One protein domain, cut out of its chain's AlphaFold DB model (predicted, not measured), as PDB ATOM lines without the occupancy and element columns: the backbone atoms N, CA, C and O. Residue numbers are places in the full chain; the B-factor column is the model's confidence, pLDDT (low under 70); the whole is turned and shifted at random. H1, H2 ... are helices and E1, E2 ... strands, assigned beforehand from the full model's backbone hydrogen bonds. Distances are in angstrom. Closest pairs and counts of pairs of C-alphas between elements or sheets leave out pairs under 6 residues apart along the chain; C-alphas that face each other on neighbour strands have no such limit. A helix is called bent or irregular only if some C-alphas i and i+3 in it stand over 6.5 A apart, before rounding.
ATOM      1  N   GLU A 345      -9.534 -18.208 -63.327       95.69
ATOM      2  CA  GLU A 345      -8.381 -17.377 -62.996       95.69
ATOM      3  C   GLU A 345      -7.387 -18.189 -62.169       95.69
ATOM      4  O   GLU A 345      -7.777 -18.976 -61.302       95.69
ATOM      5  N   LYS A 346      -6.093 -17.990 -62.415       95.88
ATOM      6  CA  LYS A 346      -5.048 -18.545 -61.556       95.88
ATOM      7  C   LYS A 346      -5.045 -17.847 -60.201       95.88
ATOM      8  O   LYS A 346      -5.321 -16.652 -60.112       95.88
ATOM      9  N   LEU A 347      -4.692 -18.596 -59.161       97.69
ATOM     10  CA  LEU A 347      -4.397 -18.024 -57.849       97.69
ATOM     11  C   LEU A 347      -3.248 -17.014 -58.000       97.69
ATOM     12  O   LEU A 347      -2.207 -17.364 -58.553       97.69
ATOM     13  N   GLN A 348      -3.418 -15.781 -57.520       97.19
ATOM     14  CA  GLN A 348      -2.333 -14.791 -57.525       97.19
ATOM     15  C   GLN A 348      -1.542 -14.860 -56.221       97.19
ATOM     16  O   GLN A 348      -0.312 -14.840 -56.220       97.19
ATOM     17  N   GLN A 349      -2.260 -14.992 -55.103       97.88
ATOM     18  CA  GLN A 349      -1.680 -15.088 -53.767       97.88
ATOM     19  C   GLN A 349      -2.209 -16.342 -53.063       97.88
ATOM     20  O   GLN A 349      -3.105 -16.243 -52.215       97.88
ATOM     21  N   PRO A 350      -1.688 -17.538 -53.407       98.19
ATOM     22  CA  PRO A 350      -2.158 -18.787 -52.825       98.19
ATOM     23  C   PRO A 350      -1.916 -18.766 -51.321       98.19
ATOM     24  O   PRO A 350      -0.779 -18.737 -50.858       98.19
ATOM     25  N   SER A 351      -2.992 -18.781 -50.551       98.31
ATOM     26  CA  SER A 351      -2.951 -18.687 -49.101       98.31
ATOM     27  C   SER A 351      -3.803 -19.762 -48.454       98.31
ATOM     28  O   SER A 351      -4.724 -20.318 -49.055       98.31
ATOM     29  N   ARG A 352      -3.468 -20.081 -47.207       97.88
ATOM     30  CA  ARG A 352      -4.263 -20.976 -46.364       97.88
ATOM     31  C   ARG A 352      -4.118 -20.585 -44.900       97.88
ATOM     32  O   ARG A 352      -3.176 -19.891 -44.525       97.88
ATOM     33  N   SER A 353      -5.060 -21.028 -44.078       97.81
ATOM     34  CA  SER A 353      -4.946 -20.888 -42.626       97.81
ATOM     35  C   SER A 353      -3.980 -21.935 -42.069       97.81
ATOM     36  O   SER A 353      -3.911 -23.056 -42.580       97.81
ATOM     37  N   VAL A 354      -3.272 -21.603 -40.988       97.44
ATOM     38  CA  VAL A 354      -2.485 -22.575 -40.197       97.44
ATOM     39  C   VAL A 354      -3.334 -23.726 -39.655       97.44
ATOM     40  O   VAL A 354      -2.810 -24.805 -39.390       97.44
ATOM     41  N   TRP A 355      -4.649 -23.530 -39.556       97.31
ATOM     42  CA  TRP A 355      -5.599 -24.528 -39.066       97.31
ATOM     43  C   TRP A 355      -6.173 -25.436 -40.165       97.31
ATOM     44  O   TRP A 355      -6.919 -26.372 -39.867       97.31
ATOM     45  N   CYS A 356      -5.864 -25.177 -41.440       96.69
ATOM     46  CA  CYS A 356      -6.346 -25.984 -42.559       96.69
ATOM     47  C   CYS A 356      -5.662 -27.362 -42.582       96.69
ATOM     48  O   CYS A 356      -4.444 -27.457 -42.699       96.69
ATOM     49  N   LYS A 357      -6.455 -28.444 -42.566       96.06
ATOM     50  CA  LYS A 357      -5.970 -29.835 -42.726       96.06
ATOM     51  C   LYS A 357      -5.945 -30.317 -44.187       96.06
ATOM     52  O   LYS A 357      -5.915 -31.515 -44.439       96.06
ATOM     53  N   HIS A 358      -5.989 -29.396 -45.148       94.62
ATOM     54  CA  HIS A 358      -5.940 -29.691 -46.582       94.62
ATOM     55  C   HIS A 358      -4.732 -29.020 -47.241       94.62
ATOM     56  O   HIS A 358      -4.225 -28.002 -46.772       94.62
ATOM     57  N   SER A 359      -4.284 -29.587 -48.360       93.81
ATOM     58  CA  SER A 359      -3.164 -29.058 -49.142       93.81
ATOM     59  C   SER A 359      -3.574 -27.929 -50.094       93.81
ATOM     60  O   SER A 359      -2.742 -27.088 -50.426       93.81
ATOM     61  N   SER A 360      -4.849 -27.873 -50.489       95.88
ATOM     62  CA  SER A 360      -5.393 -26.845 -51.382       95.88
ATOM     63  C   SER A 360      -5.316 -25.444 -50.768       95.88
ATOM     64  O   SER A 360      -5.505 -25.279 -49.562       95.88
ATOM     65  N   CYS A 361      -5.049 -24.440 -51.601       97.69
ATOM     66  CA  CYS A 361      -4.989 -23.031 -51.209       97.69
ATOM     67  C   CYS A 361      -6.168 -22.256 -51.812       97.69
ATOM     68  O   CYS A 361      -6.770 -22.697 -52.789       97.69
ATOM     69  N   PHE A 362      -6.476 -21.101 -51.234       97.81
ATOM     70  CA  PHE A 362      -7.416 -20.123 -51.781       97.81
ATOM     71  C   PHE A 362      -6.681 -18.817 -52.099       97.81
ATOM     72  O   PHE A 362      -5.559 -18.603 -51.646       97.81
ATOM     73  N   ASP A 363      -7.293 -17.943 -52.892       98.12
ATOM     74  CA  ASP A 363      -6.695 -16.657 -53.252       98.12
ATOM     75  C   ASP A 363      -6.874 -15.634 -52.119       98.12
ATOM     76  O   ASP A 363      -8.001 -15.395 -51.673       98.12
ATOM     77  N   LEU A 364      -5.770 -15.054 -51.631       97.75
ATOM     78  CA  LEU A 364      -5.783 -14.155 -50.471       97.75
ATOM     79  C   LEU A 364      -6.611 -12.898 -50.708       97.75
ATOM     80  O   LEU A 364      -7.409 -12.524 -49.853       97.75
ATOM     81  N   GLU A 365      -6.424 -12.253 -51.856       97.00
ATOM     82  CA  GLU A 365      -7.096 -10.998 -52.183       97.00
ATOM     83  C   GLU A 365      -8.609 -11.209 -52.242       97.00
ATOM     84  O   GLU A 365      -9.370 -10.516 -51.564       97.00
ATOM     85  N   THR A 366      -9.038 -12.251 -52.956       96.19
ATOM     86  CA  THR A 366     -10.448 -12.645 -53.018       96.19
ATOM     87  C   THR A 366     -11.010 -12.933 -51.624       96.19
ATOM     88  O   THR A 366     -12.096 -12.458 -51.282       96.19
ATOM     89  N   PHE A 367     -10.273 -13.689 -50.807       96.56
ATOM     90  CA  PHE A 367     -10.691 -14.033 -49.452       96.56
ATOM     91  C   PHE A 367     -10.865 -12.789 -48.574       96.56
ATOM     92  O   PHE A 367     -11.891 -12.653 -47.904       96.56
ATOM     93  N   LEU A 368      -9.907 -11.859 -48.593       95.94
ATOM     94  CA  LEU A 368      -9.986 -10.613 -47.828       95.94
ATOM     95  C   LEU A 368     -11.162  -9.750 -48.294       95.94
ATOM     96  O   LEU A 368     -11.950  -9.309 -47.458       95.94
ATOM     97  N   LEU A 369     -11.330  -9.562 -49.606       95.19
ATOM     98  CA  LEU A 369     -12.432  -8.778 -50.170       95.19
ATOM     99  C   LEU A 369     -13.798  -9.339 -49.763       95.19
ATOM    100  O   LEU A 369     -14.657  -8.583 -49.310       95.19
ATOM    101  N   GLN A 370     -13.991 -10.657 -49.856       94.44
ATOM    102  CA  GLN A 370     -15.240 -11.307 -49.444       94.44
ATOM    103  C   GLN A 370     -15.509 -11.139 -47.944       94.44
ATOM    104  O   GLN A 370     -16.630 -10.821 -47.547       94.44
ATOM    105  N   ASN A 371     -14.483 -11.304 -47.106       94.44
ATOM    106  CA  ASN A 371     -14.612 -11.164 -45.657       94.44
ATOM    107  C   ASN A 371     -14.910  -9.726 -45.226       94.44
ATOM    108  O   ASN A 371     -15.779  -9.509 -44.380       94.44
ATOM    109  N   PHE A 372     -14.227  -8.744 -45.814       94.06
ATOM    110  CA  PHE A 372     -14.480  -7.333 -45.535       94.06
ATOM    111  C   PHE A 372     -15.840  -6.883 -46.071       94.06
ATOM    112  O   PHE A 372     -16.547  -6.169 -45.363       94.06
ATOM    113  N   ALA A 373     -16.252  -7.344 -47.255       93.56
ATOM    114  CA  ALA A 373     -17.588  -7.074 -47.784       93.56
ATOM    115  C   ALA A 373     -18.680  -7.670 -46.882       93.56
ATOM    116  O   ALA A 373     -19.648  -6.985 -46.550       93.56
ATOM    117  N   ALA A 374     -18.499  -8.909 -46.414       90.25
ATOM    118  CA  ALA A 374     -19.414  -9.543 -45.467       90.25
ATOM    119  C   ALA A 374     -19.462  -8.797 -44.122       90.25
ATOM    120  O   ALA A 374     -20.543  -8.579 -43.573       90.25
ATOM    121  N   ALA A 375     -18.311  -8.351 -43.610       88.62
ATOM    122  CA  ALA A 375     -18.242  -7.548 -42.391       88.62
ATOM    123  C   ALA A 375     -18.928  -6.178 -42.558       88.62
ATOM    124  O   ALA A 375     -19.673  -5.751 -41.675       88.62
ATOM    125  N   ALA A 376     -18.738  -5.510 -43.700       90.50
ATOM    126  CA  ALA A 376     -19.378  -4.235 -44.016       90.50
ATOM    127  C   ALA A 376     -20.902  -4.374 -44.175       90.50
ATOM    128  O   ALA A 376     -21.662  -3.555 -43.649       90.50
ATOM    129  N   ALA A 377     -21.365  -5.441 -44.833       88.88
ATOM    130  CA  ALA A 377     -22.784  -5.767 -44.932       88.88
ATOM    131  C   ALA A 377     -23.390  -6.008 -43.540       88.88
ATOM    132  O   ALA A 377     -24.406  -5.402 -43.201       88.88
ATOM    133  N   ALA A 378     -22.717  -6.792 -42.690       86.75
ATOM    134  CA  ALA A 378     -23.156  -7.042 -41.316       86.75
ATOM    135  C   ALA A 378     -23.229  -5.754 -40.471       86.75
ATOM    136  O   ALA A 378     -24.192  -5.562 -39.724       86.75
ATOM    137  N   ALA A 379     -22.258  -4.846 -40.615       86.50
ATOM    138  CA  ALA A 379     -22.261  -3.545 -39.941       86.50
ATOM    139  C   ALA A 379     -23.413  -2.640 -40.421       86.50
ATOM    140  O   ALA A 379     -24.059  -1.958 -39.617       86.50
ATOM    141  N   THR A 380     -23.720  -2.678 -41.719       89.94
ATOM    142  CA  THR A 380     -24.838  -1.929 -42.311       89.94
ATOM    143  C   THR A 380     -26.171  -2.447 -41.770       89.94
ATOM    144  O   THR A 380     -26.963  -1.664 -41.246       89.94
ATOM    145  N   THR A 381     -26.386  -3.767 -41.774       87.69
ATOM    146  CA  THR A 381     -27.595  -4.389 -41.206       87.69
ATOM    147  C   THR A 381     -27.752  -4.072 -39.717       87.69
ATOM    148  O   THR A 381     -28.853  -3.745 -39.270       87.69
ATOM    149  N   ALA A 382     -26.662  -4.097 -38.944       83.31
ATOM    150  CA  ALA A 382     -26.699  -3.732 -37.529       83.31
ATOM    151  C   ALA A 382     -27.155  -2.274 -37.315       83.31
ATOM    152  O   ALA A 382     -27.939  -2.007 -36.403       83.31
ATOM    153  N   THR A 383     -26.730  -1.354 -38.185       86.25
ATOM    154  CA  THR A 383     -27.085   0.073 -38.110       86.25
ATOM    155  C   THR A 383     -28.542   0.319 -38.507       86.25
ATOM    156  O   THR A 383     -29.273   1.001 -37.785       86.25
ATOM    157  N   THR A 384     -29.011  -0.289 -39.602       85.25
ATOM    158  CA  THR A 384     -30.402  -0.141 -40.064       85.25
ATOM    159  C   THR A 384     -31.404  -0.703 -39.057       85.25
ATOM    160  O   THR A 384     -32.478  -0.138 -38.886       85.25
ATOM    161  N   THR A 385     -31.051  -1.774 -38.342       76.38
ATOM    162  CA  THR A 385     -31.950  -2.374 -37.340       76.38
ATOM    163  C   THR A 385     -32.039  -1.532 -36.057       76.38
ATOM    164  O   THR A 385     -33.026  -1.616 -35.332       76.38
ATOM    165  N   ALA A 386     -31.038  -0.692 -35.770       67.69
ATOM    166  CA  ALA A 386     -31.019   0.158 -34.577       67.69
ATOM    167  C   ALA A 386     -31.816   1.469 -34.742       67.69
ATOM    168  O   ALA A 386     -32.396   1.950 -33.772       67.69
ATOM    169  N   ALA A 387     -31.882   2.032 -35.952       64.25
ATOM    170  CA  ALA A 387     -32.517   3.329 -36.214       64.25
ATOM    171  C   ALA A 387     -34.054   3.400 -36.004       64.25
ATOM    172  O   ALA A 387     -34.521   4.398 -35.449       64.25
ATOM    173  N   PRO A 388     -34.880   2.405 -36.396       59.12
ATOM    174  CA  PRO A 388     -36.332   2.521 -36.248       59.12
ATOM    175  C   PRO A 388     -36.807   2.341 -34.799       59.12
ATOM    176  O   PRO A 388     -37.830   2.907 -34.427       59.12
ATOM    177  N   ALA A 440     -41.655  -5.760 -27.681       75.62
ATOM    178  CA  ALA A 440     -40.297  -5.376 -27.297       75.62
ATOM    179  C   ALA A 440     -39.416  -6.607 -27.009       75.62
ATOM    180  O   ALA A 440     -38.286  -6.688 -27.499       75.62
ATOM    181  N   ALA A 441     -39.943  -7.604 -26.289       75.38
ATOM    182  CA  ALA A 441     -39.235  -8.853 -26.014       75.38
ATOM    183  C   ALA A 441     -38.907  -9.624 -27.308       75.38
ATOM    184  O   ALA A 441     -37.756 -10.025 -27.503       75.38
ATOM    185  N   ALA A 442     -39.860  -9.746 -28.238       74.00
ATOM    186  CA  ALA A 442     -39.626 -10.364 -29.546       74.00
ATOM    187  C   ALA A 442     -38.536  -9.629 -30.354       74.00
ATOM    188  O   ALA A 442     -37.656 -10.269 -30.939       74.00
ATOM    189  N   GLY A 443     -38.525  -8.290 -30.309       77.69
ATOM    190  CA  GLY A 443     -37.479  -7.465 -30.919       77.69
ATOM    191  C   GLY A 443     -36.085  -7.726 -30.337       77.69
ATOM    192  O   GLY A 443     -35.112  -7.832 -31.087       77.69
ATOM    193  N   THR A 444     -35.968  -7.905 -29.016       78.81
ATOM    194  CA  THR A 444     -34.671  -8.194 -28.374       78.81
ATOM    195  C   THR A 444     -34.110  -9.573 -28.729       78.81
ATOM    196  O   THR A 444     -32.904  -9.694 -28.951       78.81
ATOM    197  N   VAL A 445     -34.959 -10.600 -28.858       78.44
ATOM    198  CA  VAL A 445     -34.531 -11.960 -29.238       78.44
ATOM    199  C   VAL A 445     -34.105 -12.011 -30.707       78.44
ATOM    200  O   VAL A 445     -33.054 -12.576 -31.016       78.44
ATOM    201  N   ALA A 446     -34.852 -11.360 -31.606       72.38
ATOM    202  CA  ALA A 446     -34.477 -11.245 -33.016       72.38
ATOM    203  C   ALA A 446     -33.166 -10.457 -33.196       72.38
ATOM    204  O   ALA A 446     -32.282 -10.888 -33.938       72.38
ATOM    205  N   ALA A 447     -32.981  -9.359 -32.453       70.56
ATOM    206  CA  ALA A 447     -31.731  -8.602 -32.450       70.56
ATOM    207  C   ALA A 447     -30.556  -9.417 -31.881       70.56
ATOM    208  O   ALA A 447     -29.449  -9.343 -32.411       70.56
ATOM    209  N   ALA A 448     -30.770 -10.226 -30.839       73.62
ATOM    210  CA  ALA A 448     -29.745 -11.115 -30.291       73.62
ATOM    211  C   ALA A 448     -29.369 -12.242 -31.269       73.62
ATOM    212  O   ALA A 448     -28.186 -12.551 -31.418       73.62
ATOM    213  N   ALA A 449     -30.342 -12.819 -31.982       68.81
ATOM    214  CA  ALA A 449     -30.105 -13.820 -33.021       68.81
ATOM    215  C   ALA A 449     -29.374 -13.226 -34.236       68.81
ATOM    216  O   ALA A 449     -28.400 -13.818 -34.700       68.81
ATOM    217  N   ALA A 450     -29.761 -12.029 -34.691       63.53
ATOM    218  CA  ALA A 450     -29.068 -11.298 -35.751       63.53
ATOM    219  C   ALA A 450     -27.637 -10.918 -35.340       63.53
ATOM    220  O   ALA A 450     -26.712 -11.099 -36.125       63.53
ATOM    221  N   ARG A 451     -27.416 -10.493 -34.086       66.50
ATOM    222  CA  ARG A 451     -26.068 -10.266 -33.536       66.50
ATOM    223  C   ARG A 451     -25.260 -11.557 -33.452       66.50
ATOM    224  O   ARG A 451     -24.075 -11.527 -33.748       66.50
ATOM    225  N   LYS A 452     -25.869 -12.693 -33.100       67.88
ATOM    226  CA  LYS A 452     -25.196 -14.004 -33.047       67.88
ATOM    227  C   LYS A 452     -24.880 -14.555 -34.443       67.88
ATOM    228  O   LYS A 452     -23.850 -15.203 -34.616       67.88
ATOM    229  N   ALA A 453     -25.727 -14.273 -35.433       59.47
ATOM    230  CA  ALA A 453     -25.494 -14.589 -36.840       59.47
ATOM    231  C   ALA A 453     -24.421 -13.674 -37.457       59.47
ATOM    232  O   ALA A 453     -23.518 -14.174 -38.114       59.47
ATOM    233  N   ALA A 454     -24.442 -12.373 -37.156       58.47
ATOM    234  CA  ALA A 454     -23.391 -11.423 -37.533       58.47
ATOM    235  C   ALA A 454     -22.057 -11.695 -36.805       58.47
ATOM    236  O   ALA A 454     -20.988 -11.452 -37.355       58.47
ATOM    237  N   ALA A 455     -22.107 -12.244 -35.586       56.84
ATOM    238  CA  ALA A 455     -20.937 -12.659 -34.811       56.84
ATOM    239  C   ALA A 455     -20.361 -14.013 -35.249       56.84
ATOM    240  O   ALA A 455     -19.270 -14.377 -34.805       56.84
ATOM    241  N   ARG A 456     -21.032 -14.763 -36.140       62.41
ATOM    242  CA  ARG A 456     -20.358 -15.815 -36.908       62.41
ATOM    243  C   ARG A 456     -19.495 -15.119 -37.946       62.41
ATOM    244  O   ARG A 456     -19.881 -14.945 -39.094       62.41
ATOM    245  N   THR A 457     -18.340 -14.673 -37.477       64.25
ATOM    246  CA  THR A 457     -17.380 -13.933 -38.273       64.25
ATOM    247  C   THR A 457     -17.068 -14.692 -39.563       64.25
ATOM    248  O   THR A 457     -16.807 -15.899 -39.491       64.25
ATOM    249  N   PRO A 458     -17.047 -13.993 -40.708       82.62
ATOM    250  CA  PRO A 458     -16.861 -14.589 -42.032       82.62
ATOM    251  C   PRO A 458     -15.487 -15.252 -42.212       82.62
ATOM    252  O   PRO A 458     -15.281 -15.945 -43.202       82.62
ATOM    253  N   TRP A 459     -14.576 -15.085 -41.241       95.25
ATOM    254  CA  TRP A 459     -13.188 -15.556 -41.222       95.25
ATOM    255  C   TRP A 459     -13.068 -17.082 -41.115       95.25
ATOM    256  O   TRP A 459     -12.547 -17.641 -40.144       95.25
ATOM    257  N   ARG A 460     -13.595 -17.773 -42.121       96.19
ATOM    258  CA  ARG A 460     -13.626 -19.223 -42.266       96.19
ATOM    259  C   ARG A 460     -12.989 -19.587 -43.594       96.19
ATOM    260  O   ARG A 460     -13.278 -18.963 -44.607       96.19
ATOM    261  N   CYS A 461     -12.139 -20.605 -43.601       96.56
ATOM    262  CA  CYS A 461     -11.562 -21.111 -44.839       96.56
ATOM    263  C   CYS A 461     -12.689 -21.539 -45.802       96.56
ATOM    264  O   CYS A 461     -13.526 -22.344 -45.386       96.56
ATOM    265  N   PRO A 462     -12.703 -21.075 -47.067       95.50
ATOM    266  CA  PRO A 462     -13.762 -21.420 -48.021       95.50
ATOM    267  C   PRO A 462     -13.820 -22.924 -48.325       95.50
ATOM    268  O   PRO A 462     -14.888 -23.457 -48.593       95.50
ATOM    269  N   LEU A 463     -12.690 -23.624 -48.187       94.94
ATOM    270  CA  LEU A 463     -12.560 -25.037 -48.550       94.94
ATOM    271  C   LEU A 463     -12.962 -26.003 -47.427       94.94
ATOM    272  O   LEU A 463     -13.501 -27.072 -47.693       94.94
ATOM    273  N   CYS A 464     -12.681 -25.671 -46.161       95.44
ATOM    274  CA  CYS A 464     -12.923 -26.586 -45.031       95.44
ATOM    275  C   CYS A 464     -13.653 -25.967 -43.839       95.44
ATOM    276  O   CYS A 464     -13.822 -26.629 -42.817       95.44
ATOM    277  N   SER A 465     -14.059 -24.699 -43.926       95.00
ATOM    278  CA  SER A 465     -14.701 -23.961 -42.831       95.00
ATOM    279  C   SER A 465     -13.878 -23.864 -41.531       95.00
ATOM    280  O   SER A 465     -14.411 -23.482 -40.487       95.00
ATOM    281  N   ALA A 466     -12.573 -24.168 -41.551       95.56
ATOM    282  CA  ALA A 466     -11.682 -23.929 -40.412       95.56
ATOM    283  C   ALA A 466     -11.551 -22.424 -40.112       95.56
ATOM    284  O   ALA A 466     -11.813 -21.595 -40.980       95.56
ATOM    285  N   SER A 467     -11.149 -22.054 -38.888       95.75
ATOM    286  CA  SER A 467     -10.830 -20.652 -38.559       95.75
ATOM    287  C   SER A 467      -9.731 -20.122 -39.479       95.75
ATOM    288  O   SER A 467      -8.732 -20.808 -39.701       95.75
ATOM    289  N   ALA A 468      -9.930 -18.930 -40.031       96.88
ATOM    290  CA  ALA A 468      -8.979 -18.263 -40.911       96.88
ATOM    291  C   ALA A 468      -8.942 -16.765 -40.586       96.88
ATOM    292  O   ALA A 468      -9.328 -15.929 -41.406       96.88
ATOM    293  N   LEU A 469      -8.534 -16.423 -39.360       95.94
ATOM    294  CA  LEU A 469      -8.374 -15.023 -38.965       95.94
ATOM    295  C   LEU A 469      -7.222 -14.379 -39.759       95.94
ATOM    296  O   LEU A 469      -6.273 -15.073 -40.109       95.94
ATOM    297  N   PRO A 470      -7.230 -13.054 -39.996       95.56
ATOM    298  CA  PRO A 470      -6.210 -12.395 -40.821       95.56
ATOM    299  C   PRO A 470      -4.755 -12.661 -40.402       95.56
ATOM    300  O   PRO A 470      -3.876 -12.713 -41.249       95.56
ATOM    301  N   HIS A 471      -4.497 -12.849 -39.104       95.94
ATOM    302  CA  HIS A 471      -3.162 -13.143 -38.567       95.94
ATOM    303  C   HIS A 471      -2.798 -14.640 -38.587       95.94
ATOM    304  O   HIS A 471      -1.666 -14.997 -38.278       95.94
ATOM    305  N   GLU A 472      -3.751 -15.509 -38.920       96.75
ATOM    306  CA  GLU A 472      -3.592 -16.967 -39.034       96.75
ATOM    307  C   GLU A 472      -3.453 -17.421 -40.495       96.75
ATOM    308  O   GLU A 472      -3.164 -18.590 -40.761       96.75
ATOM    309  N   VAL A 473      -3.698 -16.516 -41.446       98.06
ATOM    310  CA  VAL A 473      -3.577 -16.774 -42.881       98.06
ATOM    311  C   VAL A 473      -2.163 -16.434 -43.334       98.06
ATOM    312  O   VAL A 473      -1.651 -15.353 -43.051       98.06
ATOM    313  N   TYR A 474      -1.539 -17.356 -44.061       98.25
ATOM    314  CA  TYR A 474      -0.220 -17.164 -44.658       98.25
ATOM    315  C   TYR A 474      -0.236 -17.520 -46.140       98.25
ATOM    316  O   TYR A 474      -1.004 -18.382 -46.583       98.25
ATOM    317  N   VAL A 475       0.657 -16.878 -46.891       98.31
ATOM    318  CA  VAL A 475       0.911 -17.201 -48.296       98.31
ATOM    319  C   VAL A 475       1.721 -18.494 -48.358       98.31
ATOM    320  O   VAL A 475       2.797 -18.610 -47.768       98.31
ATOM    321  N   CYS A 476       1.199 -19.491 -49.063       97.94
ATOM    322  CA  CYS A 476       1.842 -20.781 -49.240       97.94
ATOM    323  C   CYS A 476       2.972 -20.660 -50.272       97.94
ATOM    324  O   CYS A 476       2.735 -20.768 -51.475       97.94
ATOM    325  N   GLY A 477       4.206 -20.458 -49.795       97.50
ATOM    326  CA  GLY A 477       5.389 -20.296 -50.652       97.50
ATOM    327  C   GLY A 477       5.590 -21.442 -51.647       97.50
ATOM    328  O   GLY A 477       5.942 -21.200 -52.794       97.50
ATOM    329  N   PHE A 478       5.256 -22.674 -51.252       95.81
ATOM    330  CA  PHE A 478       5.314 -23.842 -52.132       95.81
ATOM    331  C   PHE A 478       4.378 -23.721 -53.347       95.81
ATOM    332  O   PHE A 478       4.803 -23.895 -54.485       95.81
ATOM    333  N   VAL A 479       3.104 -23.372 -53.131       96.31
ATOM    334  CA  VAL A 479       2.139 -23.213 -54.235       96.31
ATOM    335  C   VAL A 479       2.469 -21.978 -55.073       96.31
ATOM    336  O   VAL A 479       2.286 -22.000 -56.287       96.31
ATOM    337  N   LEU A 480       3.007 -20.923 -54.455       97.06
ATOM    338  CA  LEU A 480       3.476 -19.741 -55.177       97.06
ATOM    339  C   LEU A 480       4.645 -20.077 -56.113       97.06
ATOM    340  O   LEU A 480       4.638 -19.665 -57.271       97.06
ATOM    341  N   GLN A 481       5.603 -20.879 -55.648       96.38
ATOM    342  CA  GLN A 481       6.703 -21.365 -56.477       96.38
ATOM    343  C   GLN A 481       6.193 -22.240 -57.631       96.38
ATOM    344  O   GLN A 481       6.631 -22.060 -58.766       96.38
ATOM    345  N   LEU A 482       5.216 -23.122 -57.384       95.56
ATOM    346  CA  LEU A 482       4.570 -23.891 -58.454       95.56
ATOM    347  C   LEU A 482       3.901 -22.981 -59.490       95.56
ATOM    348  O   LEU A 482       4.064 -23.202 -60.684       95.56
ATOM    349  N   LEU A 483       3.183 -21.939 -59.067       96.12
ATOM    350  CA  LEU A 483       2.563 -20.984 -59.994       96.12
ATOM    351  C   LEU A 483       3.588 -20.261 -60.874       96.12
ATOM    352  O   LEU A 483       3.290 -19.996 -62.035       96.12
ATOM    353  N   GLN A 484       4.771 -19.957 -60.333       96.12
ATOM    354  CA  GLN A 484       5.858 -19.292 -61.058       96.12
ATOM    355  C   GLN A 484       6.596 -20.231 -62.020       96.12
ATOM    356  O   GLN A 484       7.059 -19.791 -63.068       96.12
ATOM    357  N   GLN A 485       6.714 -21.513 -61.671       95.94
ATOM    358  CA  GLN A 485       7.402 -22.512 -62.495       95.94
ATOM    359  C   GLN A 485       6.514 -23.091 -63.601       95.94
ATOM    360  O   GLN A 485       7.023 -23.568 -64.614       95.94
ATOM    361  N   GLN A 486       5.194 -23.087 -63.411       94.56
ATOM    362  CA  GLN A 486       4.260 -23.712 -64.341       94.56
ATOM    363  C   GLN A 486       3.809 -22.747 -65.453       94.56
ATOM    364  O   GLN A 486       3.514 -21.582 -65.171       94.56
ATOM    365  N   PRO A 487       3.659 -23.224 -66.708       93.44
ATOM    366  CA  PRO A 487       3.110 -22.435 -67.812       93.44
ATOM    367  C   PRO A 487       1.786 -21.757 -67.452       93.44
ATOM    368  O   PRO A 487       0.999 -22.297 -66.667       93.44
TER     369      PRO A 487
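Overview. This is residues 345 to 388 and 440 to 487 of the 514 residues of the protein "MIZ zinc finger protein, putative" of Eimeria acervulina (UniProt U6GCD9). A small head holds the two-strand antiparallel sheet E1-E2 and loops, with short helix H3 at one end; from the other, H1 and H2 extend side by side as a long arm. The printed part has 92 residues, with three named helices and two named strands in the order E1, H1, H2, E2, H3; the class is mostly helix, and the whole is loose, with a radius of gyration of the C-alphas of 17.4 A and spans of 61 by 23 by 19 A.

Along the chain. E1, residues 350 to 353, begins at C-alpha (-2.158, -18.787, -52.825) and spans 10.8 A; E2, 473 to 475, 7.0 A. H1, 364 to 388, spans 37.6 A and is only just irregular: C-alphas 385 and 388 are 6.7 A apart. H2, 440 to 454, spans 20.7 A; H3, 477 to 485, 12.2 A, ends at C-alpha (7.402, -22.512, -62.495).

Arrangement. N 352 and O 474 of E1 and E2 are 3.1 A apart, within hydrogen-bond range. The closest C-alphas of E1 and H3, Pro 350 and Leu 480, are 6.2 A apart. H1, with residues 378 to 385 alone, only just touches H2, with 3 pairs of C-alphas within 8 A, closest Ala 378 and Ala 454 at 5.8 A; they run opposite ways at a shallow tilt of 9 degrees. H3 is apart from both. Every O i to N i+4 pair is within range in H2 and H3, 20 of 21 in H1.

Size, cuts and confidence. C-alphas 440 and 487, the farthest apart, are 61.8 A apart. Residues 389 to 439 are not printed; the gap is 12.6 A. H2 to E2 is a long link. pLDDT is under 70 at 386 to 388 and 449 to 457.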